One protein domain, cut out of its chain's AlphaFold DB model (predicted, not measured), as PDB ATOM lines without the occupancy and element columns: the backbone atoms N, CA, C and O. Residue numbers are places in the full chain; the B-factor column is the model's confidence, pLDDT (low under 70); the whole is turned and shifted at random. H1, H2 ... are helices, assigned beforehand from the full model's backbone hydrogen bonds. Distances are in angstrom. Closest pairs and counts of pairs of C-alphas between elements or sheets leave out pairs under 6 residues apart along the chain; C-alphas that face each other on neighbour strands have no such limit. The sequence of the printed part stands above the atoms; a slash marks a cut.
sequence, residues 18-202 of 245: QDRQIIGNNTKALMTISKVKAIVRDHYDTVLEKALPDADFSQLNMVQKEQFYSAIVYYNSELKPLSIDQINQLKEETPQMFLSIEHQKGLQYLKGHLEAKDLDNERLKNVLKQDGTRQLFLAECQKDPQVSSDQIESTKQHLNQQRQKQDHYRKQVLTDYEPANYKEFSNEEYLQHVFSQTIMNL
ATOM      1  N   GLN A  18      81.980  91.518 159.663       71.62
ATOM      2  CA  GLN A  18      82.271  92.927 159.379       71.62
ATOM      3  C   GLN A  18      83.171  93.525 160.472       71.62
ATOM      4  O   GLN A  18      84.195  94.133 160.165       71.62
ATOM      5  N   ASP A  19      82.866  93.252 161.740       68.56
ATOM      6  CA  ASP A  19      83.665  93.665 162.895       68.56
ATOM      7  C   ASP A  19      85.076  93.065 162.835       68.56
ATOM      8  O   ASP A  19      86.064  93.760 163.061       68.56
ATOM      9  N   ARG A  20      85.201  91.785 162.459       65.94
ATOM     10  CA  ARG A  20      86.509  91.132 162.277       65.94
ATOM     11  C   ARG A  20      87.343  91.787 161.179       65.94
ATOM     12  O   ARG A  20      88.554  91.927 161.338       65.94
ATOM     13  N   GLN A  21      86.713  92.201 160.082       69.75
ATOM     14  CA  GLN A  21      87.392  92.900 158.993       69.75
ATOM     15  C   GLN A  21      87.868  94.295 159.426       69.75
ATOM     16  O   GLN A  21      89.005  94.668 159.135       69.75
ATOM     17  N   ILE A  22      87.037  95.038 160.164       70.56
ATOM     18  CA  ILE A  22      87.396  96.347 160.732       70.56
ATOM     19  C   ILE A  22      88.577  96.199 161.698       70.56
ATOM     20  O   ILE A  22      89.567  96.919 161.572       70.56
ATOM     21  N   ILE A  23      88.519  95.221 162.608       64.50
ATOM     22  CA  ILE A  23      89.602  94.932 163.554       64.50
ATOM     23  C   ILE A  23      90.890  94.580 162.801       64.50
ATOM     24  O   ILE A  23      91.920  95.200 163.046       64.50
ATOM     25  N   GLY A  24      90.836  93.654 161.838       66.94
ATOM     26  CA  GLY A  24      92.011  93.248 161.063       66.94
ATOM     27  C   GLY A  24      92.650  94.401 160.282       66.94
ATOM     28  O   GLY A  24      93.876  94.524 160.247       66.94
ATOM     29  N   ASN A  25      91.839  95.282 159.692       70.19
ATOM     30  CA  ASN A  25      92.328  96.467 158.986       70.19
ATOM     31  C   ASN A  25      92.968  97.479 159.946       70.19
ATOM     32  O   ASN A  25      94.073  97.957 159.677       70.19
ATOM     33  N   ASN A  26      92.335  97.747 161.090       70.19
ATOM     34  CA  ASN A  26      92.873  98.650 162.106       70.19
ATOM     35  C   ASN A  26      94.179  98.111 162.708       70.19
ATOM     36  O   ASN A  26      95.141  98.859 162.858       70.19
ATOM     37  N   THR A  27      94.271  96.805 162.977       63.59
ATOM     38  CA  THR A  27      95.509  96.169 163.452       63.59
ATOM     39  C   THR A  27      96.643  96.315 162.436       63.59
ATOM     40  O   THR A  27      97.755  96.686 162.813       63.59
ATOM     41  N   LYS A  28      96.377  96.101 161.140       67.81
ATOM     42  CA  LYS A  28      97.373  96.316 160.075       67.81
ATOM     43  C   LYS A  28      97.812  97.777 159.989       67.81
ATOM     44  O   LYS A  28      99.008  98.037 159.882       67.81
ATOM     45  N   ALA A  29      96.877  98.724 160.073       68.38
ATOM     46  CA  ALA A  29      97.189 100.152 160.078       68.38
ATOM     47  C   ALA A  29      98.085 100.530 161.270       68.38
ATOM     48  O   ALA A  29      99.115 101.180 161.084       68.38
ATOM     49  N   LEU A  30      97.765 100.044 162.474       66.38
ATOM     50  CA  LEU A  30      98.582 100.247 163.674       66.38
ATOM     51  C   LEU A  30      99.984  99.641 163.536       66.38
ATOM     52  O   LEU A  30     100.959 100.278 163.929       66.38
ATOM     53  N   MET A  31     100.110  98.450 162.941       61.69
ATOM     54  CA  MET A  31     101.413  97.835 162.657       61.69
ATOM     55  C   MET A  31     102.234  98.639 161.646       61.69
ATOM     56  O   MET A  31     103.451  98.747 161.782       61.69
ATOM     57  N   THR A  32     101.599  99.208 160.624       70.75
ATOM     58  CA  THR A  32     102.288 100.093 159.676       70.75
ATOM     59  C   THR A  32     102.772 101.356 160.382       70.75
ATOM     60  O   THR A  32     103.936 101.720 160.242       70.75
ATOM     61  N   ILE A  33     101.924 101.983 161.204       74.06
ATOM     62  CA  ILE A  33     102.294 103.166 161.992       74.06
ATOM     63  C   ILE A  33     103.447 102.846 162.951       74.06
ATOM     64  O   ILE A  33     104.385 103.634 163.051       74.06
ATOM     65  N   SER A  34     103.418 101.702 163.641       68.12
ATOM     66  CA  SER A  34     104.489 101.321 164.569       68.12
ATOM     67  C   SER A  34     105.812 101.063 163.849       68.12
ATOM     68  O   SER A  34     106.847 101.531 164.318       68.12
ATOM     69  N   LYS A  35     105.786 100.412 162.678       75.44
ATOM     70  CA  LYS A  35     106.970 100.228 161.824       75.44
ATOM     71  C   LYS A  35     107.536 101.556 161.341       75.44
ATOM     72  O   LYS A  35     108.735 101.769 161.457       75.44
ATOM     73  N   VAL A  36     106.689 102.465 160.854       76.81
ATOM     74  CA  VAL A  36     107.133 103.800 160.424       76.81
ATOM     75  C   VAL A  36     107.742 104.565 161.598       76.81
ATOM     76  O   VAL A  36     108.833 105.107 161.463       76.81
ATOM     77  N   LYS A  37     107.103 104.555 162.775       77.38
ATOM     78  CA  LYS A  37     107.661 105.175 163.990       77.38
ATOM     79  C   LYS A  37     109.011 104.573 164.383       77.38
ATOM     80  O   LYS A  37     109.894 105.320 164.789       77.38
ATOM     81  N   ALA A  38     109.175 103.255 164.264       77.94
ATOM     82  CA  ALA A  38     110.439 102.581 164.541       77.94
ATOM     83  C   ALA A  38     111.533 102.987 163.543       77.94
ATOM     84  O   ALA A  38     112.630 103.311 163.972       77.94
ATOM     85  N   ILE A  39     111.216 103.064 162.246       81.06
ATOM     86  CA  ILE A  39     112.152 103.518 161.203       81.06
ATOM     87  C   ILE A  39     112.581 104.971 161.444       81.06
ATOM     88  O   ILE A  39     113.760 105.286 161.361       81.06
ATOM     89  N   VAL A  40     111.638 105.862 161.768       84.06
ATOM     90  CA  VAL A  40     111.961 107.270 162.066       84.06
ATOM     91  C   VAL A  40     112.849 107.372 163.305       84.06
ATOM     92  O   VAL A  40     113.801 108.145 163.310       84.06
ATOM     93  N   ARG A  41     112.558 106.581 164.342       85.81
ATOM     94  CA  ARG A  41     113.394 106.517 165.543       85.81
ATOM     95  C   ARG A  41     114.810 106.050 165.218       85.81
ATOM     96  O   ARG A  41     115.745 106.721 165.620       85.81
ATOM     97  N   ASP A  42     114.942 104.950 164.485       84.31
ATOM     98  CA  ASP A  42     116.227 104.368 164.087       84.31
ATOM     99  C   ASP A  42     117.063 105.348 163.249       84.31
ATOM    100  O   ASP A  42     118.260 105.518 163.473       84.31
ATOM    101  N   HIS A  43     116.407 106.082 162.344       86.31
ATOM    102  CA  HIS A  43     117.044 107.146 161.568       86.31
ATOM    103  C   HIS A  43     117.563 108.283 162.456       86.31
ATOM    104  O   HIS A  43     118.694 108.735 162.276       86.31
ATOM    105  N   TYR A  44     116.762 108.745 163.425       92.00
ATOM    106  CA  TYR A  44     117.213 109.759 164.382       92.00
ATOM    107  C   TYR A  44     118.375 109.245 165.227       92.00
ATOM    108  O   TYR A  44     119.387 109.930 165.315       92.00
ATOM    109  N   ASP A  45     118.265 108.040 165.782       88.88
ATOM    110  CA  ASP A  45     119.296 107.447 166.636       88.88
ATOM    111  C   ASP A  45     120.617 107.294 165.878       88.88
ATOM    112  O   ASP A  45     121.637 107.794 166.338       88.88
ATOM    113  N   THR A  46     120.585 106.780 164.646       88.06
ATOM    114  CA  THR A  46     121.776 106.660 163.786       88.06
ATOM    115  C   THR A  46     122.494 108.001 163.588       88.06
ATOM    116  O   THR A  46     123.723 108.088 163.633       88.06
ATOM    117  N   VAL A  47     121.736 109.067 163.330       90.50
ATOM    118  CA  VAL A  47     122.293 110.403 163.084       90.50
ATOM    119  C   VAL A  47     122.838 111.018 164.373       90.50
ATOM    120  O   VAL A  47     123.911 111.626 164.359       90.50
ATOM    121  N   LEU A  48     122.118 110.843 165.480       92.19
ATOM    122  CA  LEU A  48     122.481 111.377 166.785       92.19
ATOM    123  C   LEU A  48     123.695 110.670 167.383       92.19
ATOM    124  O   LEU A  48     124.620 111.353 167.804       92.19
ATOM    125  N   GLU A  49     123.753 109.341 167.338       89.94
ATOM    126  CA  GLU A  49     124.899 108.546 167.795       89.94
ATOM    127  C   GLU A  49     126.164 108.861 166.991       89.94
ATOM    128  O   GLU A  49     127.263 108.906 167.533       89.94
ATOM    129  N   LYS A  50     126.035 109.158 165.693       88.81
ATOM    130  CA  LYS A  50     127.188 109.572 164.886       88.81
ATOM    131  C   LYS A  50     127.737 110.941 165.309       88.81
ATOM    132  O   LYS A  50     128.951 111.135 165.339       88.81
ATOM    133  N   ALA A  51     126.855 111.894 165.605       90.25
ATOM    134  CA  ALA A  51     127.250 113.244 165.998       90.25
ATOM    135  C   ALA A  51     127.646 113.348 167.481       90.25
ATOM    136  O   ALA A  51     128.453 114.203 167.833       90.25
ATOM    137  N   LEU A  52     127.087 112.497 168.339       90.19
ATOM    138  CA  LEU A  52     127.241 112.499 169.794       90.19
ATOM    139  C   LEU A  52     127.439 111.050 170.290       90.19
ATOM    140  O   LEU A  52     126.549 110.495 170.930       90.19
ATOM    141  N   PRO A  53     128.593 110.422 169.999       85.31
ATOM    142  CA  PRO A  53     128.806 108.984 170.220       85.31
ATOM    143  C   PRO A  53     128.788 108.554 171.688       85.31
ATOM    144  O   PRO A  53     128.486 107.402 171.984       85.31
ATOM    145  N   ASP A  54     129.087 109.472 172.607       85.00
ATOM    146  CA  ASP A  54     129.120 109.191 174.045       85.00
ATOM    147  C   ASP A  54     127.780 109.494 174.752       85.00
ATOM    148  O   ASP A  54     127.680 109.353 175.973       85.00
ATOM    149  N   ALA A  55     126.761 109.949 174.010       86.44
ATOM    150  CA  ALA A  55     125.441 110.288 174.537       86.44
ATOM    151  C   ALA A  55     124.464 109.104 174.442       86.44
ATOM    152  O   ALA A  55     124.359 108.448 173.410       86.44
ATOM    153  N   ASP A  56     123.684 108.878 175.501       87.62
ATOM    154  CA  ASP A  56     122.620 107.873 175.535       87.62
ATOM    155  C   ASP A  56     121.246 108.496 175.241       87.62
ATOM    156  O   ASP A  56     120.613 109.122 176.097       87.62
ATOM    157  N   PHE A  57     120.749 108.282 174.021       85.94
ATOM    158  CA  PHE A  57     119.445 108.775 173.571       85.94
ATOM    159  C   PHE A  57     118.265 107.871 173.961       85.94
ATOM    160  O   PHE A  57     117.122 108.189 173.614       85.94
ATOM    161  N   SER A  58     118.475 106.761 174.682       83.62
ATOM    162  CA  SER A  58     117.398 105.815 175.019       83.62
ATOM    163  C   SER A  58     116.314 106.440 175.900       83.62
ATOM    164  O   SER A  58     115.163 106.002 175.876       83.62
ATOM    165  N   GLN A  59     116.685 107.453 176.687       82.12
ATOM    166  CA  GLN A  59     115.807 108.138 177.635       82.12
ATOM    167  C   GLN A  59     114.988 109.266 176.990       82.12
ATOM    168  O   GLN A  59     114.067 109.788 177.618       82.12
ATOM    169  N   LEU A  60     115.299 109.654 175.748       86.06
ATOM    170  CA  LEU A  60     114.578 110.721 175.060       86.06
ATOM    171  C   LEU A  60     113.305 110.203 174.389       86.06
ATOM    172  O   LEU A  60     113.292 109.172 173.711       86.06
ATOM    173  N   ASN A  61     112.227 110.979 174.510       87.50
ATOM    174  CA  ASN A  61     111.015 110.741 173.730       87.50
ATOM    175  C   ASN A  61     111.196 111.185 172.261       87.50
ATOM    176  O   ASN A  61     112.160 111.860 171.908       87.50
ATOM    177  N   MET A  62     110.250 110.824 171.387       85.88
ATOM    178  CA  MET A  62     110.352 111.125 169.946       85.88
ATOM    179  C   MET A  62     110.454 112.621 169.630       85.88
ATOM    180  O   MET A  62     111.174 112.979 168.705       85.88
ATOM    181  N   VAL A  63     109.762 113.481 170.385       85.94
ATOM    182  CA  VAL A  63     109.794 114.937 170.171       85.94
ATOM    183  C   VAL A  63     111.181 115.477 170.499       85.94
ATOM    184  O   VAL A  63     111.760 116.213 169.708       85.94
ATOM    185  N   GLN A  64     111.753 115.049 171.625       89.12
ATOM    186  CA  GLN A  64     113.114 115.422 172.005       89.12
ATOM    187  C   GLN A  64     114.134 114.916 170.979       89.12
ATOM    188  O   GLN A  64     115.009 115.673 170.572       89.12
ATOM    189  N   LYS A  65     113.996 113.673 170.494       91.12
ATOM    190  CA  LYS A  65     114.870 113.139 169.437       91.12
ATOM    191  C   LYS A  65     114.784 113.956 168.149       91.12
ATOM    192  O   LYS A  65     115.822 114.289 167.594       91.12
ATOM    193  N   GLU A  66     113.584 114.330 167.704       91.00
ATOM    194  CA  GLU A  66     113.402 115.198 166.530       91.00
ATOM    195  C   GLU A  66     114.061 116.568 166.725       91.00
ATOM    196  O   GLU A  66     114.683 117.089 165.797       91.00
ATOM    197  N   GLN A  67     113.957 117.145 167.924       91.69
ATOM    198  CA  GLN A  67     114.571 118.435 168.233       91.69
ATOM    199  C   GLN A  67     116.106 118.368 168.209       91.69
ATOM    200  O   GLN A  67     116.755 119.198 167.572       91.69
ATOM    201  N   PHE A  68     116.688 117.342 168.839       92.88
ATOM    202  CA  PHE A  68     118.126 117.068 168.767       92.88
ATOM    203  C   PHE A  68     118.574 116.841 167.328       92.88
ATOM    204  O   PHE A  68     119.531 117.457 166.867       92.88
ATOM    205  N   TYR A  69     117.852 115.990 166.605       92.94
ATOM    206  CA  TYR A  69     118.147 115.670 165.218       92.94
ATOM    207  C   TYR A  69     118.120 116.935 164.352       92.94
ATOM    208  O   TYR A  69     119.044 117.166 163.577       92.94
ATOM    209  N   SER A  70     117.121 117.801 164.536       93.69
ATOM    210  CA  SER A  70     117.012 119.069 163.810       93.69
ATOM    211  C   SER A  70     118.182 120.002 164.118       93.69
ATOM    212  O   SER A  70     118.769 120.547 163.189       93.69
ATOM    213  N   ALA A  71     118.577 120.145 165.390       94.44
ATOM    214  CA  ALA A  71     119.752 120.934 165.769       94.44
ATOM    215  C   ALA A  71     121.039 120.383 165.129       94.44
ATOM    216  O   ALA A  71     121.804 121.134 164.525       94.44
ATOM    217  N   ILE A  72     121.259 119.068 165.210       93.56
ATOM    218  CA  ILE A  72     122.449 118.412 164.657       93.56
ATOM    219  C   ILE A  72     122.500 118.546 163.137       93.56
ATOM    220  O   ILE A  72     123.515 118.979 162.603       93.56
ATOM    221  N   VAL A  73     121.415 118.238 162.425       92.38
ATOM    222  CA  VAL A  73     121.374 118.354 160.959       92.38
ATOM    223  C   VAL A  73     121.556 119.803 160.513       92.38
ATOM    224  O   VAL A  73     122.219 120.052 159.503       92.38
ATOM    225  N   TYR A  74     121.004 120.759 161.264       95.50
ATOM    226  CA  TYR A  74     121.114 122.171 160.932       95.50
ATOM    227  C   TYR A  74     122.537 122.698 161.112       95.50
ATOM    228  O   TYR A  74     123.078 123.269 160.167       95.50
ATOM    229  N   TYR A  75     123.175 122.474 162.267       94.31
ATOM    230  CA  TYR A  75     124.483 123.067 162.590       94.31
ATOM    231  C   TYR A  75     125.679 122.188 162.204       94.31
ATOM    232  O   TYR A  75     126.727 122.708 161.826       94.31
ATOM    233  N   ASN A  76     125.515 120.867 162.199       91.81
ATOM    234  CA  ASN A  76     126.561 119.876 161.947       91.81
ATOM    235  C   ASN A  76     126.127 118.872 160.866       91.81
ATOM    236  O   ASN A  76     126.067 117.664 161.083       91.81
ATOM    237  N   SER A  77     125.832 119.366 159.664       85.94
ATOM    238  CA  SER A  77     125.345 118.543 158.547       85.94
ATOM    239  C   SER A  77     126.310 117.435 158.095       85.94
ATOM    240  O   SER A  77     125.889 116.478 157.454       85.94
ATOM    241  N   GLU A  78     127.603 117.553 158.411       87.38
ATOM    242  CA  GLU A  78     128.612 116.524 158.114       87.38
ATOM    243  C   GLU A  78     128.607 115.374 159.137       87.38
ATOM    244  O   GLU A  78     129.239 114.339 158.910       87.38
ATOM    245  N   LEU A  79     127.871 115.539 160.244       88.19
ATOM    246  CA  LEU A  79     127.781 114.592 161.354       88.19
ATOM    247  C   LEU A  79     129.163 114.238 161.912       88.19
ATOM    248  O   LEU A  79     129.467 113.072 162.165       88.19
ATOM    249  N   LYS A  80     130.025 115.250 162.060       91.62
ATOM    250  CA  LYS A  80     131.296 115.093 162.771       91.62
ATOM    251  C   LYS A  80     131.007 114.938 164.268       91.62
ATOM    252  O   LYS A  80     130.147 115.667 164.760       91.62
ATOM    253  N   PRO A  81     131.695 114.049 164.998       91.12
ATOM    254  CA  PRO A  81     131.531 113.965 166.445       91.12
ATOM    255  C   PRO A  81     131.761 115.330 167.107       91.12
ATOM    256  O   PRO A  81     132.777 115.975 166.840       91.12
ATOM    257  N   LEU A  82     130.812 115.773 167.933       89.31
ATOM    258  CA  LEU A  82     130.871 117.038 168.663       89.31
ATOM    259  C   LEU A  82     131.267 116.798 170.119       89.31
ATOM    260  O   LEU A  82     130.717 115.922 170.787       89.31
ATOM    261  N   SER A  83     132.189 117.613 170.629       87.62
ATOM    262  CA  SER A  83     132.502 117.657 172.057       87.62
ATOM    263  C   SER A  83     131.466 118.473 172.837       87.62
ATOM    264  O   SER A  83     130.752 119.311 172.280       87.62
ATOM    265  N   ILE A  84     131.418 118.277 174.158       86.69
ATOM    266  CA  ILE A  84     130.565 119.075 175.056       86.69
ATOM    267  C   ILE A  84     130.896 120.572 174.943       86.69
ATOM    268  O   ILE A  84     129.984 121.396 174.925       86.69
ATOM    269  N   ASP A  85     132.175 120.925 174.802       87.25
ATOM    270  CA  ASP A  85     132.602 122.319 174.654       87.25
ATOM    271  C   ASP A  85     132.087 122.938 173.350       87.25
ATOM    272  O   ASP A  85     131.594 124.062 173.362       87.25
ATOM    273  N   GLN A  86     132.105 122.188 172.241       90.31
ATOM    274  CA  GLN A  86     131.538 122.648 170.967       90.31
ATOM    275  C   GLN A  86     130.023 122.857 171.060       90.31
ATOM    276  O   GLN A  86     129.496 123.815 170.500       90.31
ATOM    277  N   ILE A  87     129.312 121.993 171.788       90.06
ATOM    278  CA  ILE A  87     127.868 122.148 172.028       90.06
ATOM    279  C   ILE A  87     127.592 123.378 172.895       90.06
ATOM    280  O   ILE A  87     126.654 124.127 172.621       90.06
ATOM    281  N   ASN A  88     128.406 123.612 173.927       88.25
ATOM    282  CA  ASN A  88     128.295 124.802 174.765       88.25
ATOM    283  C   ASN A  88     128.561 126.079 173.969       88.25
ATOM    284  O   ASN A  88     127.765 127.007 174.057       88.25
ATOM    285  N   GLN A  89     129.584 126.083 173.114       90.62
ATOM    286  CA  GLN A  89     129.858 127.203 172.221       90.62
ATOM    287  C   GLN A  89     128.688 127.471 171.264       90.62
ATOM    288  O   GLN A  89     128.272 128.616 171.127       90.62
ATOM    289  N   LEU A  90     128.096 126.427 170.667       91.06
ATOM    290  CA  LEU A  90     126.920 126.578 169.798       91.06
ATOM    291  C   LEU A  90     125.728 127.229 170.518       91.06
ATOM    292  O   LEU A  90     124.966 127.959 169.889       91.06
ATOM    293  N   LYS A  91     125.546 126.968 171.819       88.75
ATOM    294  CA  LYS A  91     124.473 127.580 172.625       88.75
ATOM    295  C   LYS A  91     124.725 129.054 172.935       88.75
ATOM    296  O   LYS A  91     123.757 129.791 173.117       88.75
ATOM    297  N   GLU A  92     125.987 129.443 173.088       87.62
ATOM    298  CA  GLU A  92     126.382 130.817 173.414       87.62
ATOM    299  C   GLU A  92     126.385 131.707 172.172       87.62
ATOM    300  O   GLU A  92     125.875 132.824 172.213       87.62
ATOM    301  N   GLU A  93     126.905 131.192 171.060       88.06
ATOM    302  CA  GLU A  93     127.013 131.908 169.798       88.06
ATOM    303  C   GLU A  93     126.501 131.018 168.662       88.06
ATOM    304  O   GLU A  93     127.205 130.134 168.169       88.06
ATOM    305  N   THR A  94     125.249 131.236 168.244       90.12
ATOM    306  CA  THR A  94     124.679 130.494 167.112       90.12
ATOM    307  C   THR A  94     125.283 131.002 165.803       90.12
ATOM    308  O   THR A  94     125.035 132.162 165.453       90.12
ATOM    309  N   PRO A  95     126.024 130.171 165.050       91.75
ATOM    310  CA  PRO A  95     126.586 130.591 163.776       91.75
ATOM    311  C   PRO A  95     125.488 130.783 162.724       91.75
ATOM    312  O   PRO A  95     124.488 130.064 162.715       91.75
ATOM    313  N   GLN A  96     125.712 131.728 161.810       93.81
ATOM    314  CA  GLN A  96     124.918 131.863 160.591       93.81
ATOM    315  C   GLN A  96     125.322 130.756 159.608       93.81
ATOM    316  O   GLN A  96     126.496 130.628 159.251       93.81
ATOM    317  N   MET A  97     124.359 129.942 159.183       95.69
ATOM    318  CA  MET A  97     124.584 128.760 158.356       95.69
ATOM    319  C   MET A  97     124.412 129.026 156.863       95.69
ATOM    320  O   MET A  97     124.962 128.268 156.058       95.69
ATOM    321  N   PHE A  98     123.676 130.077 156.498       97.19
ATOM    322  CA  PHE A  98     123.372 130.430 155.116       97.19
ATOM    323  C   PHE A  98     123.653 131.902 154.823       97.19
ATOM    324  O   PHE A  98     123.530 132.779 155.672       97.19
ATOM    325  N   LEU A  99     124.041 132.197 153.586       97.12
ATOM    326  CA  LEU A  99     124.234 133.570 153.124       97.12
ATOM    327  C   LEU A  99     122.886 134.262 152.884       97.12
ATOM    328  O   LEU A  99     121.885 133.615 152.591       97.12
ATOM    329  N   SER A 100     122.864 135.594 152.864       97.25
ATOM    330  CA  SER A 100     121.632 136.362 152.625       97.25
ATOM    331  C   SER A 100     120.927 136.026 151.309       97.25
ATOM    332  O   SER A 100     119.699 135.959 151.245       97.25
ATOM    333  N   ILE A 101     121.686 135.725 150.250       96.56
ATOM    334  CA  ILE A 101     121.103 135.272 148.980       96.56
ATOM    335  C   ILE A 101     120.448 133.887 149.103       96.56
ATOM    336  O   ILE A 101     119.426 133.616 148.473       96.56
ATOM    337  N   GLU A 102     121.001 133.016 149.944       97.81
ATOM    338  CA  GLU A 102     120.454 131.694 150.238       97.81
ATOM    339  C   GLU A 102     119.208 131.802 151.121       97.81
ATOM    340  O   GLU A 102     118.232 131.096 150.865       97.81
ATOM    341  N   HIS A 103     119.182 132.742 152.070       98.12
ATOM    342  CA  HIS A 103     117.975 133.091 152.820       98.12
ATOM    343  C   HIS A 103     116.840 133.510 151.886       98.12
ATOM    344  O   HIS A 103     115.742 132.951 151.938       98.12
ATOM    345  N   GLN A 104     117.109 134.439 150.966       96.88
ATOM    346  CA  GLN A 104     116.114 134.898 150.000       96.88
ATOM    347  C   GLN A 104     115.606 133.754 149.113       96.88
ATOM    348  O   GLN A 104     114.389 133.574 148.997       96.88
ATOM    349  N   LYS A 105     116.504 132.941 148.537       97.12
ATOM    350  CA  LYS A 105     116.124 131.764 147.735       97.12
ATOM    351  C   LYS A 105     115.311 130.759 148.554       97.12
ATOM    352  O   LYS A 105     114.287 130.269 148.081       97.12
ATOM    353  N   GLY A 106     115.721 130.478 149.789       97.44
ATOM    354  CA  GLY A 106     115.024 129.545 150.667       97.44
ATOM    355  C   GLY A 106     113.614 130.013 151.026       97.44
ATOM    356  O   GLY A 106     112.676 129.224 150.952       97.44
ATOM    357  N   LEU A 107     113.418 131.305 151.312       97.75
ATOM    358  CA  LEU A 107     112.082 131.872 151.530       97.75
ATOM    359  C   LEU A 107     111.197 131.759 150.278       97.75
ATOM    360  O   LEU A 107     110.028 131.393 150.385       97.75
ATOM    361  N   GLN A 108     111.741 132.016 149.084       96.81
ATOM    362  CA  GLN A 108     110.989 131.857 147.831       96.81
ATOM    363  C   GLN A 108     110.620 130.391 147.557       96.81
ATOM    364  O   GLN A 108     109.491 130.110 147.149       96.81
ATOM    365  N   TYR A 109     111.525 129.454 147.848       96.50
ATOM    366  CA  TYR A 109     111.247 128.017 147.788       96.50
ATOM    367  C   TYR A 109     110.122 127.614 148.751       96.50
ATOM    368  O   TYR A 109     109.182 126.932 148.351       96.50
ATOM    369  N   LEU A 110     110.154 128.088 150.002       95.06
ATOM    370  CA  LEU A 110     109.117 127.791 151.001       95.06
ATOM    371  C   LEU A 110     107.736 128.363 150.638       95.06
ATOM    372  O   LEU A 110     106.720 127.814 151.062       95.06
ATOM    373  N   LYS A 111     107.685 129.436 149.840       94.06
ATOM    374  CA  LYS A 111     106.441 129.981 149.268       94.06
ATOM    375  C   LYS A 111     105.997 129.282 147.977       94.06
ATOM    376  O   LYS A 111     104.935 129.607 147.456       94.06
ATOM    377  N   GLY A 112     106.791 128.343 147.460       91.88
ATOM    378  CA  GLY A 112     106.517 127.627 146.214       91.88
ATOM    379  C   GLY A 112     106.813 128.427 144.943       91.88
ATOM    380  O   GLY A 112     106.344 128.044 143.876       91.88
ATOM    381  N   HIS A 113     107.567 129.528 145.030       94.31
ATOM    382  CA  HIS A 113     107.984 130.309 143.858       94.31
ATOM    383  C   HIS A 113     109.263 129.776 143.199       94.31
ATOM    384  O   HIS A 113     109.536 130.114 142.052       94.31
ATOM    385  N   LEU A 114     110.045 128.969 143.923       94.75
ATOM    386  CA  LEU A 114     111.209 128.251 143.404       94.75
ATOM    387  C   LEU A 114     111.043 126.749 143.615       94.75
ATOM    388  O   LEU A 114     110.412 126.310 144.579       94.75
ATOM    389  N   GLU A 115     111.670 125.964 142.748       92.88
ATOM    390  CA  GLU A 115     111.777 124.519 142.879       92.88
ATOM    391  C   GLU A 115     113.118 124.115 143.507       92.88
ATOM    392  O   GLU A 115     114.075 124.884 143.583       92.88
ATOM    393  N   ALA A 116     113.229 122.854 143.936       89.06
ATOM    394  CA  ALA A 116     114.454 122.348 144.558       89.06
ATOM    395  C   ALA A 116     115.673 122.393 143.618       89.06
ATOM    396  O   ALA A 116     116.805 122.427 144.094       89.06
ATOM    397  N   LYS A 117     115.455 122.388 142.295       92.75
ATOM    398  CA  LYS A 117     116.515 122.501 141.280       92.75
ATOM    399  C   LYS A 117     117.111 123.912 141.186       92.75
ATOM    400  O   LYS A 117     118.231 124.041 140.714       92.75
ATOM    401  N   ASP A 118     116.382 124.926 141.654       93.62
ATOM    402  CA  ASP A 118     116.796 126.337 141.610       93.62
ATOM    403  C   ASP A 118     117.629 126.739 142.844       93.62
ATOM    404  O   ASP A 118     118.169 127.848 142.936       93.62
ATOM    405  N   LEU A 119     117.722 125.832 143.821       93.69
ATOM    406  CA  LEU A 119     118.611 125.946 144.965       93.69
ATOM    407  C   LEU A 119     119.968 125.343 144.585       93.69
ATOM    408  O   LEU A 119     120.042 124.184 144.190       93.69
ATOM    409  N   ASP A 120     121.054 126.096 144.724       92.69
ATOM    410  CA  ASP A 120     122.395 125.580 144.405       92.69
ATOM    411  C   ASP A 120     122.969 124.773 145.579       92.69
ATOM    412  O   ASP A 120     123.613 123.742 145.403       92.69
ATOM    413  N   ASN A 121     122.688 125.222 146.804       93.81
ATOM    414  CA  ASN A 121     123.226 124.636 148.020       93.81
ATOM    415  C   ASN A 121     122.425 123.395 148.459       93.81
ATOM    416  O   ASN A 121     121.269 123.483 148.879       93.81
ATOM    417  N   GLU A 122     123.065 122.224 148.414       90.81
ATOM    418  CA  GLU A 122     122.480 120.951 148.859       90.81
ATOM    419  C   GLU A 122     122.107 120.938 150.347       90.81
ATOM    420  O   GLU A 122     121.087 120.360 150.734       90.81
ATOM    421  N   ARG A 123     122.882 121.616 151.200       91.62
ATOM    422  CA  ARG A 123     122.550 121.759 152.623       91.62
ATOM    423  C   ARG A 123     121.242 122.518 152.790       91.62
ATOM    424  O   ARG A 123     120.378 122.067 153.540       91.62
ATOM    425  N   LEU A 124     121.077 123.618 152.054       95.00
ATOM    426  CA  LEU A 124     119.845 124.402 152.072       95.00
ATOM    427  C   LEU A 124     118.658 123.540 151.629       95.00
ATOM    428  O   LEU A 124     117.648 123.490 152.324       95.00
ATOM    429  N   LYS A 125     118.796 122.770 150.540       92.81
ATOM    430  CA  LYS A 125     117.744 121.833 150.099       92.81
ATOM    431  C   LYS A 125     117.337 120.866 151.203       92.81
ATOM    432  O   LYS A 125     116.151 120.602 151.373       92.81
ATOM    433  N   ASN A 126     118.300 120.310 151.933       88.81
ATOM    434  CA  ASN A 126     118.019 119.334 152.982       88.81
ATOM    435  C   ASN A 126     117.356 119.978 154.203       88.81
ATOM    436  O   ASN A 126     116.346 119.461 154.681       88.81
ATOM    437  N   VAL A 127     117.841 121.145 154.632       92.75
ATOM    438  CA  VAL A 127     117.234 121.942 155.709       92.75
ATOM    439  C   VAL A 127     115.790 122.326 155.378       92.75
ATOM    440  O   VAL A 127     114.913 122.246 156.237       92.75
ATOM    441  N   LEU A 128     115.497 122.676 154.127       93.25
ATOM    442  CA  LEU A 128     114.154 123.078 153.712       93.25
ATOM    443  C   LEU A 128     113.196 121.903 153.459       93.25
ATOM    444  O   LEU A 128     112.034 122.144 153.136       93.25
ATOM    445  N   LYS A 129     113.610 120.637 153.612       88.31
ATOM    446  CA  LYS A 129     112.713 119.468 153.484       88.31
ATOM    447  C   LYS A 129     112.004 119.097 154.786       88.31
ATOM    448  O   LYS A 129     110.961 118.453 154.725       88.31
ATOM    449  N   GLN A 130     112.558 119.470 155.938       84.81
ATOM    450  CA  GLN A 130     112.108 118.991 157.249       84.81
ATOM    451  C   GLN A 130     111.598 120.151 158.109       84.81
ATOM    452  O   GLN A 130     112.211 121.214 158.162       84.81
ATOM    453  N   ASP A 131     110.467 119.960 158.790       85.81
ATOM    454  CA  ASP A 131     109.786 121.046 159.510       85.81
ATOM    455  C   ASP A 131     110.594 121.603 160.689       85.81
ATOM    456  O   ASP A 131     110.567 122.815 160.919       85.81
ATOM    457  N   GLY A 132     111.347 120.756 161.397       86.50
ATOM    458  CA  GLY A 132     112.218 121.190 162.492       86.50
ATOM    459  C   GLY A 132     113.366 122.086 162.016       86.50
ATOM    460  O   GLY A 132     113.583 123.166 162.562       86.50
ATOM    461  N   THR A 133     114.055 121.710 160.936       92.31
ATOM    462  CA  THR A 133     115.152 122.511 160.367       92.31
ATOM    463  C   THR A 133     114.654 123.754 159.626       92.31
ATOM    464  O   THR A 133     115.341 124.773 159.625       92.31
ATOM    465  N   ARG A 134     113.435 123.733 159.062       93.00
ATOM    466  CA  ARG A 134     112.777 124.937 158.512       93.00
ATOM    467  C   ARG A 134     112.569 126.017 159.568       93.00
ATOM    468  O   ARG A 134     112.689 127.193 159.246       93.00
ATOM    469  N   GLN A 135     112.246 125.644 160.805       91.50
ATOM    470  CA  GLN A 135     112.072 126.618 161.889       91.50
ATOM    471  C   GLN A 135     113.387 127.307 162.234       91.50
ATOM    472  O   GLN A 135     113.416 128.529 162.318       91.50
ATOM    473  N   LEU A 136     114.473 126.535 162.339       94.75
ATOM    474  CA  LEU A 136     115.817 127.075 162.550       94.75
ATOM    475  C   LEU A 136     116.247 128.004 161.407       94.75
ATOM    476  O   LEU A 136     116.791 129.072 161.667       94.75
ATOM    477  N   PHE A 137     115.928 127.641 160.161       96.69
ATOM    478  CA  PHE A 137     116.168 128.494 158.996       96.69
ATOM    479  C   PHE A 137     115.378 129.807 159.056       96.69
ATOM    480  O   PHE A 137     115.934 130.877 158.845       96.69
ATOM    481  N   LEU A 138     114.077 129.746 159.359       95.69
ATOM    482  CA  LEU A 138     113.242 130.945 159.465       95.69
ATOM    483  C   LEU A 138     113.705 131.863 160.600       95.69
ATOM    484  O   LEU A 138     113.666 133.079 160.433       95.69
ATOM    485  N   ALA A 139     114.139 131.295 161.724       94.44
ATOM    486  CA  ALA A 139     114.680 132.047 162.847       94.44
ATOM    487  C   ALA A 139     116.057 132.665 162.524       94.44
ATOM    488  O   ALA A 139     116.320 133.798 162.922       94.44
ATOM    489  N   GLU A 140     116.895 132.001 161.718       96.19
ATOM    490  CA  GLU A 140     118.148 132.584 161.217       96.19
ATOM    491  C   GLU A 140     117.875 133.758 160.266       96.19
ATOM    492  O   GLU A 140     118.445 134.834 160.443       96.19
ATOM    493  N   CYS A 141     116.919 133.608 159.340       96.50
ATOM    494  CA  CYS A 141     116.484 134.688 158.450       96.50
ATOM    495  C   CYS A 141     116.033 135.940 159.219       96.50
ATOM    496  O   CYS A 141     116.241 137.047 158.736       96.50
ATOM    497  N   GLN A 142     115.423 135.795 160.404       94.25
ATOM    498  CA  GLN A 142     114.989 136.940 161.221       94.25
ATOM    499  C   GLN A 142     116.152 137.791 161.739       94.25
ATOM    500  O   GLN A 142     115.941 138.955 162.077       94.25
ATOM    501  N   LYS A 143     117.360 137.226 161.809       92.69
ATOM    502  CA  LYS A 143     118.573 137.936 162.223       92.69
ATOM    503  C   LYS A 143     119.317 138.566 161.054       92.69
ATOM    504  O   LYS A 143     120.222 139.363 161.286       92.69
ATOM    505  N   ASP A 144     118.967 138.210 159.821       95.25
ATOM    506  CA  ASP A 144     119.633 138.725 158.635       95.25
ATOM    507  C   ASP A 144     119.075 140.110 158.257       95.25
ATOM    508  O   ASP A 144     117.931 140.211 157.805       95.25
ATOM    509  N   PRO A 145     119.871 141.191 158.371       93.88
ATOM    510  CA  PRO A 145     119.412 142.540 158.050       93.88
ATOM    511  C   PRO A 145     119.114 142.748 156.554       93.88
ATOM    512  O   PRO A 145     118.480 143.738 156.193       93.88
ATOM    513  N   GLN A 146     119.571 141.853 155.671       95.00
ATOM    514  CA  GLN A 146     119.307 141.908 154.229       95.00
ATOM    515  C   GLN A 146     118.008 141.196 153.825       95.00
ATOM    516  O   GLN A 146     117.631 141.202 152.647       95.00
ATOM    517  N   VAL A 147     117.314 140.577 154.781       94.81
ATOM    518  CA  VAL A 147     116.051 139.876 154.557       94.81
ATOM    519  C   VAL A 147     114.911 140.697 155.149       94.81
ATOM    520  O   VAL A 147     114.922 141.089 156.311       94.81
ATOM    521  N   SER A 148     113.887 140.961 154.338       94.44
ATOM    522  CA  SER A 148     112.713 141.715 154.785       94.44
ATOM    523  C   SER A 148     111.892 140.919 155.807       94.44
ATOM    524  O   SER A 148     111.509 139.773 155.549       94.44
ATOM    525  N   SER A 149     111.533 141.564 156.921       93.75
ATOM    526  CA  SER A 149     110.607 141.016 157.923       93.75
ATOM    527  C   SER A 149     109.274 140.585 157.309       93.75
ATOM    528  O   SER A 149     108.759 139.520 157.641       93.75
ATOM    529  N   ASP A 150     108.749 141.357 156.356       94.25
ATOM    530  CA  ASP A 150     107.474 141.075 155.687       94.25
ATOM    531  C   ASP A 150     107.571 139.824 154.807       94.25
ATOM    532  O   ASP A 150     106.634 139.025 154.701       94.25
ATOM    533  N   GLN A 151     108.733 139.607 154.185       94.44
ATOM    534  CA  GLN A 151     108.985 138.393 153.416       94.44
ATOM    535  C   GLN A 151     108.994 137.162 154.330       94.44
ATOM    536  O   GLN A 151     108.381 136.149 153.982       94.44
ATOM    537  N   ILE A 152     109.627 137.253 155.500       95.25
ATOM    538  CA  ILE A 152     109.659 136.170 156.491       95.25
ATOM    539  C   ILE A 152     108.247 135.888 157.008       95.25
ATOM    540  O   ILE A 152     107.794 134.744 156.960       95.25
ATOM    541  N   GLU A 153     107.523 136.924 157.428       94.50
ATOM    542  CA  GLU A 153     106.181 136.795 157.994       94.50
ATOM    543  C   GLU A 153     105.187 136.230 156.970       94.50
ATOM    544  O   GLU A 153     104.470 135.269 157.246       94.50
ATOM    545  N   SER A 154     105.221 136.719 155.727       95.12
ATOM    546  CA  SER A 154     104.387 136.157 154.656       95.12
ATOM    547  C   SER A 154     104.722 134.690 154.347       95.12
ATOM    548  O   SER A 154     103.837 133.919 153.972       95.12
ATOM    549  N   THR A 155     105.985 134.279 154.519       95.19
ATOM    550  CA  THR A 155     106.405 132.878 154.367       95.19
ATOM    551  C   THR A 155     105.869 132.025 155.514       95.19
ATOM    552  O   THR A 155     105.273 130.976 155.264       95.19
ATOM    553  N   LYS A 156     105.995 132.488 156.765       93.25
ATOM    554  CA  LYS A 156     105.422 131.821 157.946       93.25
ATOM    555  C   LYS A 156     103.914 131.622 157.803       93.25
ATOM    556  O   LYS A 156     103.415 130.515 158.011       93.25
ATOM    557  N   GLN A 157     103.197 132.659 157.376       92.81
ATOM    558  CA  GLN A 157     101.757 132.597 157.135       92.81
ATOM    559  C   GLN A 157     101.403 131.582 156.047       92.81
ATOM    560  O   GLN A 157     100.493 130.775 156.245       92.81
ATOM    561  N   HIS A 158     102.140 131.564 154.930       92.94
ATOM    562  CA  HIS A 158     101.935 130.577 153.870       92.94
ATOM    563  C   HIS A 158     102.101 129.139 154.388       92.94
ATOM    564  O   HIS A 158     101.234 128.292 154.162       92.94
ATOM    565  N   LEU A 159     103.171 128.869 155.139       91.06
ATOM    566  CA  LEU A 159     103.428 127.551 155.725       91.06
ATOM    567  C   LEU A 159     102.355 127.149 156.743       91.06
ATOM    568  O   LEU A 159     101.916 125.998 156.754       91.06
ATOM    569  N   ASN A 160     101.893 128.087 157.571       89.62
ATOM    570  CA  ASN A 160     100.818 127.829 158.525       89.62
ATOM    571  C   ASN A 160      99.497 127.509 157.807       89.62
ATOM    572  O   ASN A 160      98.827 126.542 158.153       89.62
ATOM    573  N   GLN A 161      99.154 128.242 156.744       90.38
ATOM    574  CA  GLN A 161      97.975 127.942 155.926       90.38
ATOM    575  C   GLN A 161      98.065 126.555 155.274       90.38
ATOM    576  O   GLN A 161      97.077 125.818 155.257       90.38
ATOM    577  N   GLN A 162      99.235 126.169 154.751       88.25
ATOM    578  CA  GLN A 162      99.438 124.822 154.206       88.25
ATOM    579  C   GLN A 162      99.251 123.745 155.278       88.25
ATOM    580  O   GLN A 162      98.541 122.763 155.050       88.25
ATOM    581  N   ARG A 163      99.833 123.954 156.462       87.19
ATOM    582  CA  ARG A 163      99.695 123.049 157.605       87.19
ATOM    583  C   ARG A 163      98.241 122.905 158.036       87.19
ATOM    584  O   ARG A 163      97.751 121.789 158.123       87.19
ATOM    585  N   GLN A 164      97.520 124.013 158.198       88.44
ATOM    586  CA  GLN A 164      96.105 124.004 158.575       88.44
ATOM    587  C   GLN A 164      95.237 123.239 157.572       88.44
ATOM    588  O   GLN A 164      94.345 122.498 157.979       88.44
ATOM    589  N   LYS A 165      95.510 123.362 156.265       88.31
ATOM    590  CA  LYS A 165      94.821 122.568 155.233       88.31
ATOM    591  C   LYS A 165      95.083 121.070 155.406       88.31
ATOM    592  O   LYS A 165      94.144 120.276 155.339       88.31
ATOM    593  N   GLN A 166      96.334 120.680 155.656       86.44
ATOM    594  CA  GLN A 166      96.691 119.281 155.905       86.44
ATOM    595  C   GLN A 166      96.082 118.756 157.207       86.44
ATOM    596  O   GLN A 166      95.561 117.645 157.232       86.44
ATOM    597  N   ASP A 167      96.099 119.555 158.270       87.25
ATOM    598  CA  ASP A 167      95.504 119.212 159.558       87.25
ATOM    599  C   ASP A 167      93.994 119.043 159.441       87.25
ATOM    600  O   ASP A 167      93.440 118.101 160.000       87.25
ATOM    601  N   HIS A 168      93.323 119.911 158.684       86.50
ATOM    602  CA  HIS A 168      91.898 119.780 158.414       86.50
ATOM    603  C   HIS A 168      91.588 118.468 157.688       86.50
ATOM    604  O   HIS A 168      90.709 117.728 158.119       86.50
ATOM    605  N   TYR A 169      92.355 118.139 156.645       86.38
ATOM    606  CA  TYR A 169      92.230 116.855 155.956       86.38
ATOM    607  C   TYR A 169      92.463 115.672 156.909       86.38
ATOM    608  O   TYR A 169      91.657 114.749 156.964       86.38
ATOM    609  N   ARG A 170      93.524 115.710 157.724       84.75
ATOM    610  CA  ARG A 170      93.828 114.648 158.694       84.75
ATOM    611  C   ARG A 170      92.723 114.483 159.731       84.75
ATOM    612  O   ARG A 170      92.338 113.351 159.978       84.75
ATOM    613  N   LYS A 171      92.153 115.570 160.263       86.62
ATOM    614  CA  LYS A 171      91.003 115.525 161.191       86.62
ATOM    615  C   LYS A 171      89.762 114.872 160.581       86.62
ATOM    616  O   LYS A 171      88.998 114.246 161.302       86.62
ATOM    617  N   GLN A 172      89.543 115.019 159.273       84.38
ATOM    618  CA  GLN A 172      88.419 114.365 158.591       84.38
ATOM    619  C   GLN A 172      88.634 112.856 158.417       84.38
ATOM    620  O   GLN A 172      87.667 112.100 158.393       84.38
ATOM    621  N   VAL A 173      89.888 112.421 158.266       82.56
ATOM    622  CA  VAL A 173      90.243 111.027 157.944       82.56
ATOM    623  C   VAL A 173      90.655 110.221 159.185       82.56
ATOM    624  O   VAL A 173      90.584 108.994 159.174       82.56
ATOM    625  N   LEU A 174      91.074 110.884 160.265       79.31
ATOM    626  CA  LEU A 174      91.608 110.281 161.485       79.31
ATOM    627  C   LEU A 174      90.830 110.783 162.709       79.31
ATOM    628  O   LEU A 174      90.868 111.970 163.027       79.31
ATOM    629  N   THR A 175      90.169 109.864 163.416       73.56
ATOM    630  CA  THR A 175      89.270 110.166 164.545       73.56
ATOM    631  C   THR A 175      89.982 110.811 165.739       73.56
ATOM    632  O   THR A 175      89.424 111.714 166.351       73.56
ATOM    633  N   ASP A 176      91.231 110.420 166.007       80.44
ATOM    634  CA  ASP A 176      92.007 110.869 167.176       80.44
ATOM    635  C   ASP A 176      93.214 111.742 166.779       80.44
ATOM    636  O   ASP A 176      94.277 111.695 167.399       80.44
ATOM    637  N   TYR A 177      93.105 112.495 165.678       77.00
ATOM    638  CA  TYR A 177      94.204 113.346 165.226       77.00
ATOM    639  C   TYR A 177      94.295 114.654 166.012       77.00
ATOM    640  O   TYR A 177      93.409 115.511 165.939       77.00
ATOM    641  N   GLU A 178      95.446 114.861 166.645       76.00
ATOM    642  CA  GLU A 178      95.845 116.144 167.208       76.00
ATOM    643  C   GLU A 178      96.976 116.771 166.380       76.00
ATOM    644  O   GLU A 178      97.970 116.102 166.078       76.00
ATOM    645  N   PRO A 179      96.848 118.051 165.985       74.75
ATOM    646  CA  PRO A 179      97.894 118.733 165.242       74.75
ATOM    647  C   PRO A 179      99.106 119.007 166.138       74.75
ATOM    648  O   PRO A 179      98.980 119.501 167.260       74.75
ATOM    649  N   ALA A 180     100.298 118.746 165.608       68.19
ATOM    650  CA  ALA A 180     101.542 119.158 166.239       68.19
ATOM    651  C   ALA A 180     101.766 120.661 166.007       68.19
ATOM    652  O   ALA A 180     102.127 121.103 164.908       68.19
ATOM    653  N   ASN A 181     101.553 121.453 167.057       66.56
ATOM    654  CA  ASN A 181     101.853 122.880 167.053       66.56
ATOM    655  C   ASN A 181     103.286 123.096 167.525       66.56
ATOM    656  O   ASN A 181     103.636 122.764 168.656       66.56
ATOM    657  N   TYR A 182     104.110 123.669 166.657       65.25
ATOM    658  CA  TYR A 182     105.474 124.023 167.012       65.25
ATOM    659  C   TYR A 182     105.477 125.438 167.574       65.25
ATOM    660  O   TYR A 182     104.861 126.343 167.010       65.25
ATOM    661  N   LYS A 183     106.151 125.608 168.707       72.75
ATOM    662  CA  LYS A 183     106.356 126.915 169.321       72.75
ATOM    663  C   LYS A 183     107.464 127.650 168.563       72.75
ATOM    664  O   LYS A 183     108.458 127.033 168.195       72.75
ATOM    665  N   GLU A 184     107.284 128.947 168.334       77.06
ATOM    666  CA  GLU A 184     108.351 129.778 167.774       77.06
ATOM    667  C   GLU A 184     109.470 129.970 168.804       77.06
ATOM    668  O   GLU A 184     109.201 130.254 169.973       77.06
ATOM    669  N   PHE A 185     110.709 129.806 168.350       83.06
ATOM    670  CA  PHE A 185     111.927 130.014 169.123       83.06
ATOM    671  C   PHE A 185     112.937 130.760 168.255       83.06
ATOM    672  O   PHE A 185     113.009 130.500 167.050       83.06
ATOM    673  N   SER A 186     113.750 131.624 168.861       90.25
ATOM    674  CA  SER A 186     115.016 132.003 168.232       90.25
ATOM    675  C   SER A 186     115.961 130.797 168.178       90.25
ATOM    676  O   SER A 186     115.791 129.813 168.905       90.25
ATOM    677  N   ASN A 187     116.988 130.854 167.331       93.00
ATOM    678  CA  ASN A 187     118.002 129.801 167.263       93.00
ATOM    679  C   ASN A 187     118.678 129.566 168.627       93.00
ATOM    680  O   ASN A 187     118.881 128.414 169.005       93.00
ATOM    681  N   GLU A 188     118.991 130.626 169.377       92.62
ATOM    682  CA  GLU A 188     119.615 130.541 170.701       92.62
ATOM    683  C   GLU A 188     118.667 129.893 171.701       92.62
ATOM    684  O   GLU A 188     119.059 128.961 172.397       92.62
ATOM    685  N   GLU A 189     117.409 130.337 171.752       92.56
ATOM    686  CA  GLU A 189     116.404 129.758 172.648       92.56
ATOM    687  C   GLU A 189     116.187 128.273 172.343       92.56
ATOM    688  O   GLU A 189     116.096 127.449 173.256       92.56
ATOM    689  N   TYR A 190     116.152 127.920 171.055       92.56
ATOM    690  CA  TYR A 190     116.038 126.540 170.611       92.56
ATOM    691  C   TYR A 190     117.224 125.708 171.103       92.56
ATOM    692  O   TYR A 190     117.026 124.661 171.720       92.56
ATOM    693  N   LEU A 191     118.459 126.170 170.888       93.25
ATOM    694  CA  LEU A 191     119.650 125.440 171.323       93.25
ATOM    695  C   LEU A 191     119.779 125.376 172.847       93.25
ATOM    696  O   LEU A 191     120.142 124.328 173.378       93.25
ATOM    697  N   GLN A 192     119.436 126.443 173.567       91.94
ATOM    698  CA  GLN A 192     119.404 126.444 175.030       91.94
ATOM    699  C   GLN A 192     118.386 125.442 175.581       91.94
ATOM    700  O   GLN A 192     118.649 124.806 176.604       91.94
ATOM    701  N   HIS A 193     117.246 125.274 174.906       90.62
ATOM    702  CA  HIS A 193     116.243 124.279 175.265       90.62
ATOM    703  C   HIS A 193     116.725 122.851 174.978       90.62
ATOM    704  O   HIS A 193     116.747 122.012 175.882       90.62
ATOM    705  N   VAL A 194     117.140 122.587 173.735       90.38
ATOM    706  CA  VAL A 194     117.545 121.255 173.265       90.38
ATOM    707  C   VAL A 194     118.783 120.769 174.011       90.38
ATOM    708  O   VAL A 194     118.759 119.705 174.620       90.38
ATOM    709  N   PHE A 195     119.830 121.587 174.072       90.69
ATOM    710  CA  PHE A 195     121.078 121.282 174.772       90.69
ATOM    711  C   PHE A 195     121.104 121.840 176.205       90.69
ATOM    712  O   PHE A 195     122.151 122.254 176.728       90.69
ATOM    713  N   SER A 196     119.942 121.878 176.863       87.50
ATOM    714  CA  SER A 196     119.852 122.295 178.263       87.50
ATOM    715  C   SER A 196     120.718 121.404 179.154       87.50
ATOM    716  O   SER A 196     120.873 120.208 178.904       87.50
ATOM    717  N   GLN A 197     121.266 121.967 180.236       80.62
ATOM    718  CA  GLN A 197     122.152 121.219 181.135       80.62
ATOM    719  C   GLN A 197     121.481 119.959 181.698       80.62
ATOM    720  O   GLN A 197     122.136 118.939 181.880       80.62
ATOM    721  N   THR A 198     120.172 120.011 181.948       77.06
ATOM    722  CA  THR A 198     119.392 118.862 182.413       77.06
ATOM    723  C   THR A 198     119.390 117.733 181.390       77.06
ATOM    724  O   THR A 198     119.650 116.589 181.756       77.06
ATOM    725  N   ILE A 199     119.135 118.045 180.115       81.94
ATOM    726  CA  ILE A 199     119.114 117.027 179.061       81.94
ATOM    727  C   ILE A 199     120.531 116.527 178.785       81.94
ATOM    728  O   ILE A 199     120.739 115.323 178.717       81.94
ATOM    729  N   MET A 200     121.523 117.416 178.725       85.75
ATOM    730  CA  MET A 200     122.922 117.014 178.566       85.75
ATOM    731  C   MET A 200     123.363 116.091 179.710       85.75
ATOM    732  O   MET A 200     123.918 115.026 179.474       85.75
ATOM    733  N   ASN A 201     123.034 116.412 180.960       81.25
ATOM    734  CA  ASN A 201     123.333 115.526 182.083       81.25
ATOM    735  C   ASN A 201     122.635 114.166 181.958       81.25
ATOM    736  O   ASN A 201     123.247 113.165 182.307       81.25
ATOM    737  N   LEU A 202     121.390 114.122 181.471       81.00
ATOM    738  CA  LEU A 202     120.672 112.869 181.222       81.00
ATOM    739  C   LEU A 202     121.378 112.023 180.155       81.00
ATOM    740  O   LEU A 202     121.607 110.839 180.379       81.00
TER     741      LEU A 202
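What this domain is: This is residues 18 to 202 of the 245 residues of the protein "Putative nickase" of Tetragenococcus muriaticus PMC-11-5 (UniProt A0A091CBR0). Two long helices, H1 and H7, reach to one side from a cluster of short helices, with H2 and H6 in its middle; residues 18 to 36 of H1 stick out as an arm. Residues 174 to 186 fold back from the end of H7 to H8. The printed part has 185 residues with nine named helices, H1 to H9 in order, and no named strand: all helix, compact, radius of gyration of the C-alphas 18.7 A, spans 62 by 42 by 28 A.

How they stand to each other: Start at H1, residues 18 to 51: with residues 41 to 51 alone it touches H2, residues 62 to 75, closest C-alphas Tyr 44 and Tyr 69, 6.0 A, at a steep tilt of 38 degrees. H2 touches the hub H6, residues 131 to 141, closest C-alphas Ser 70 and Thr 133, 5.2 A. H6 only just touches H5, residues 122 to 127, only at the corner, with 3 pairs within 8 A, closest C-alphas Thr 133 and Val 127, 5.1 A. H4, residues 100 to 110, touches residues 151 to 159 alone of H7, residues 149 to 173, closest C-alphas Leu 107 and Thr 155, 6.4 A; H4, H6 and H7 form an up and down bundle, each running against the one before. H8, residues 187 to 194, touches H3, residues 84 to 92, closest C-alphas Leu 191 and Lys 91, 5.4 A. H9, residues 197 to 202, and H8 meet only through their link. In each helix every O i to N i+4 pair is within hydrogen-bond range.

Where its parts are: Find C-alpha 18 at (82.271, 92.927, 159.379); H1 runs 49.8 A to C-alpha 51. H7 runs 36.2 A from C-alpha 149 at (110.607, 141.016, 157.923). H9 ends at C-alpha 202, (120.672, 112.869, 181.222).

The domain as a whole: The farthest C-alphas, Gln 18 and Pro 145, are 62.0 A apart. The printed part has no cut; links H4 to H5 and H7 to H8 are long. In this model 14 residues have pLDDT under 70, among them 27 to 31 and 180 to 182.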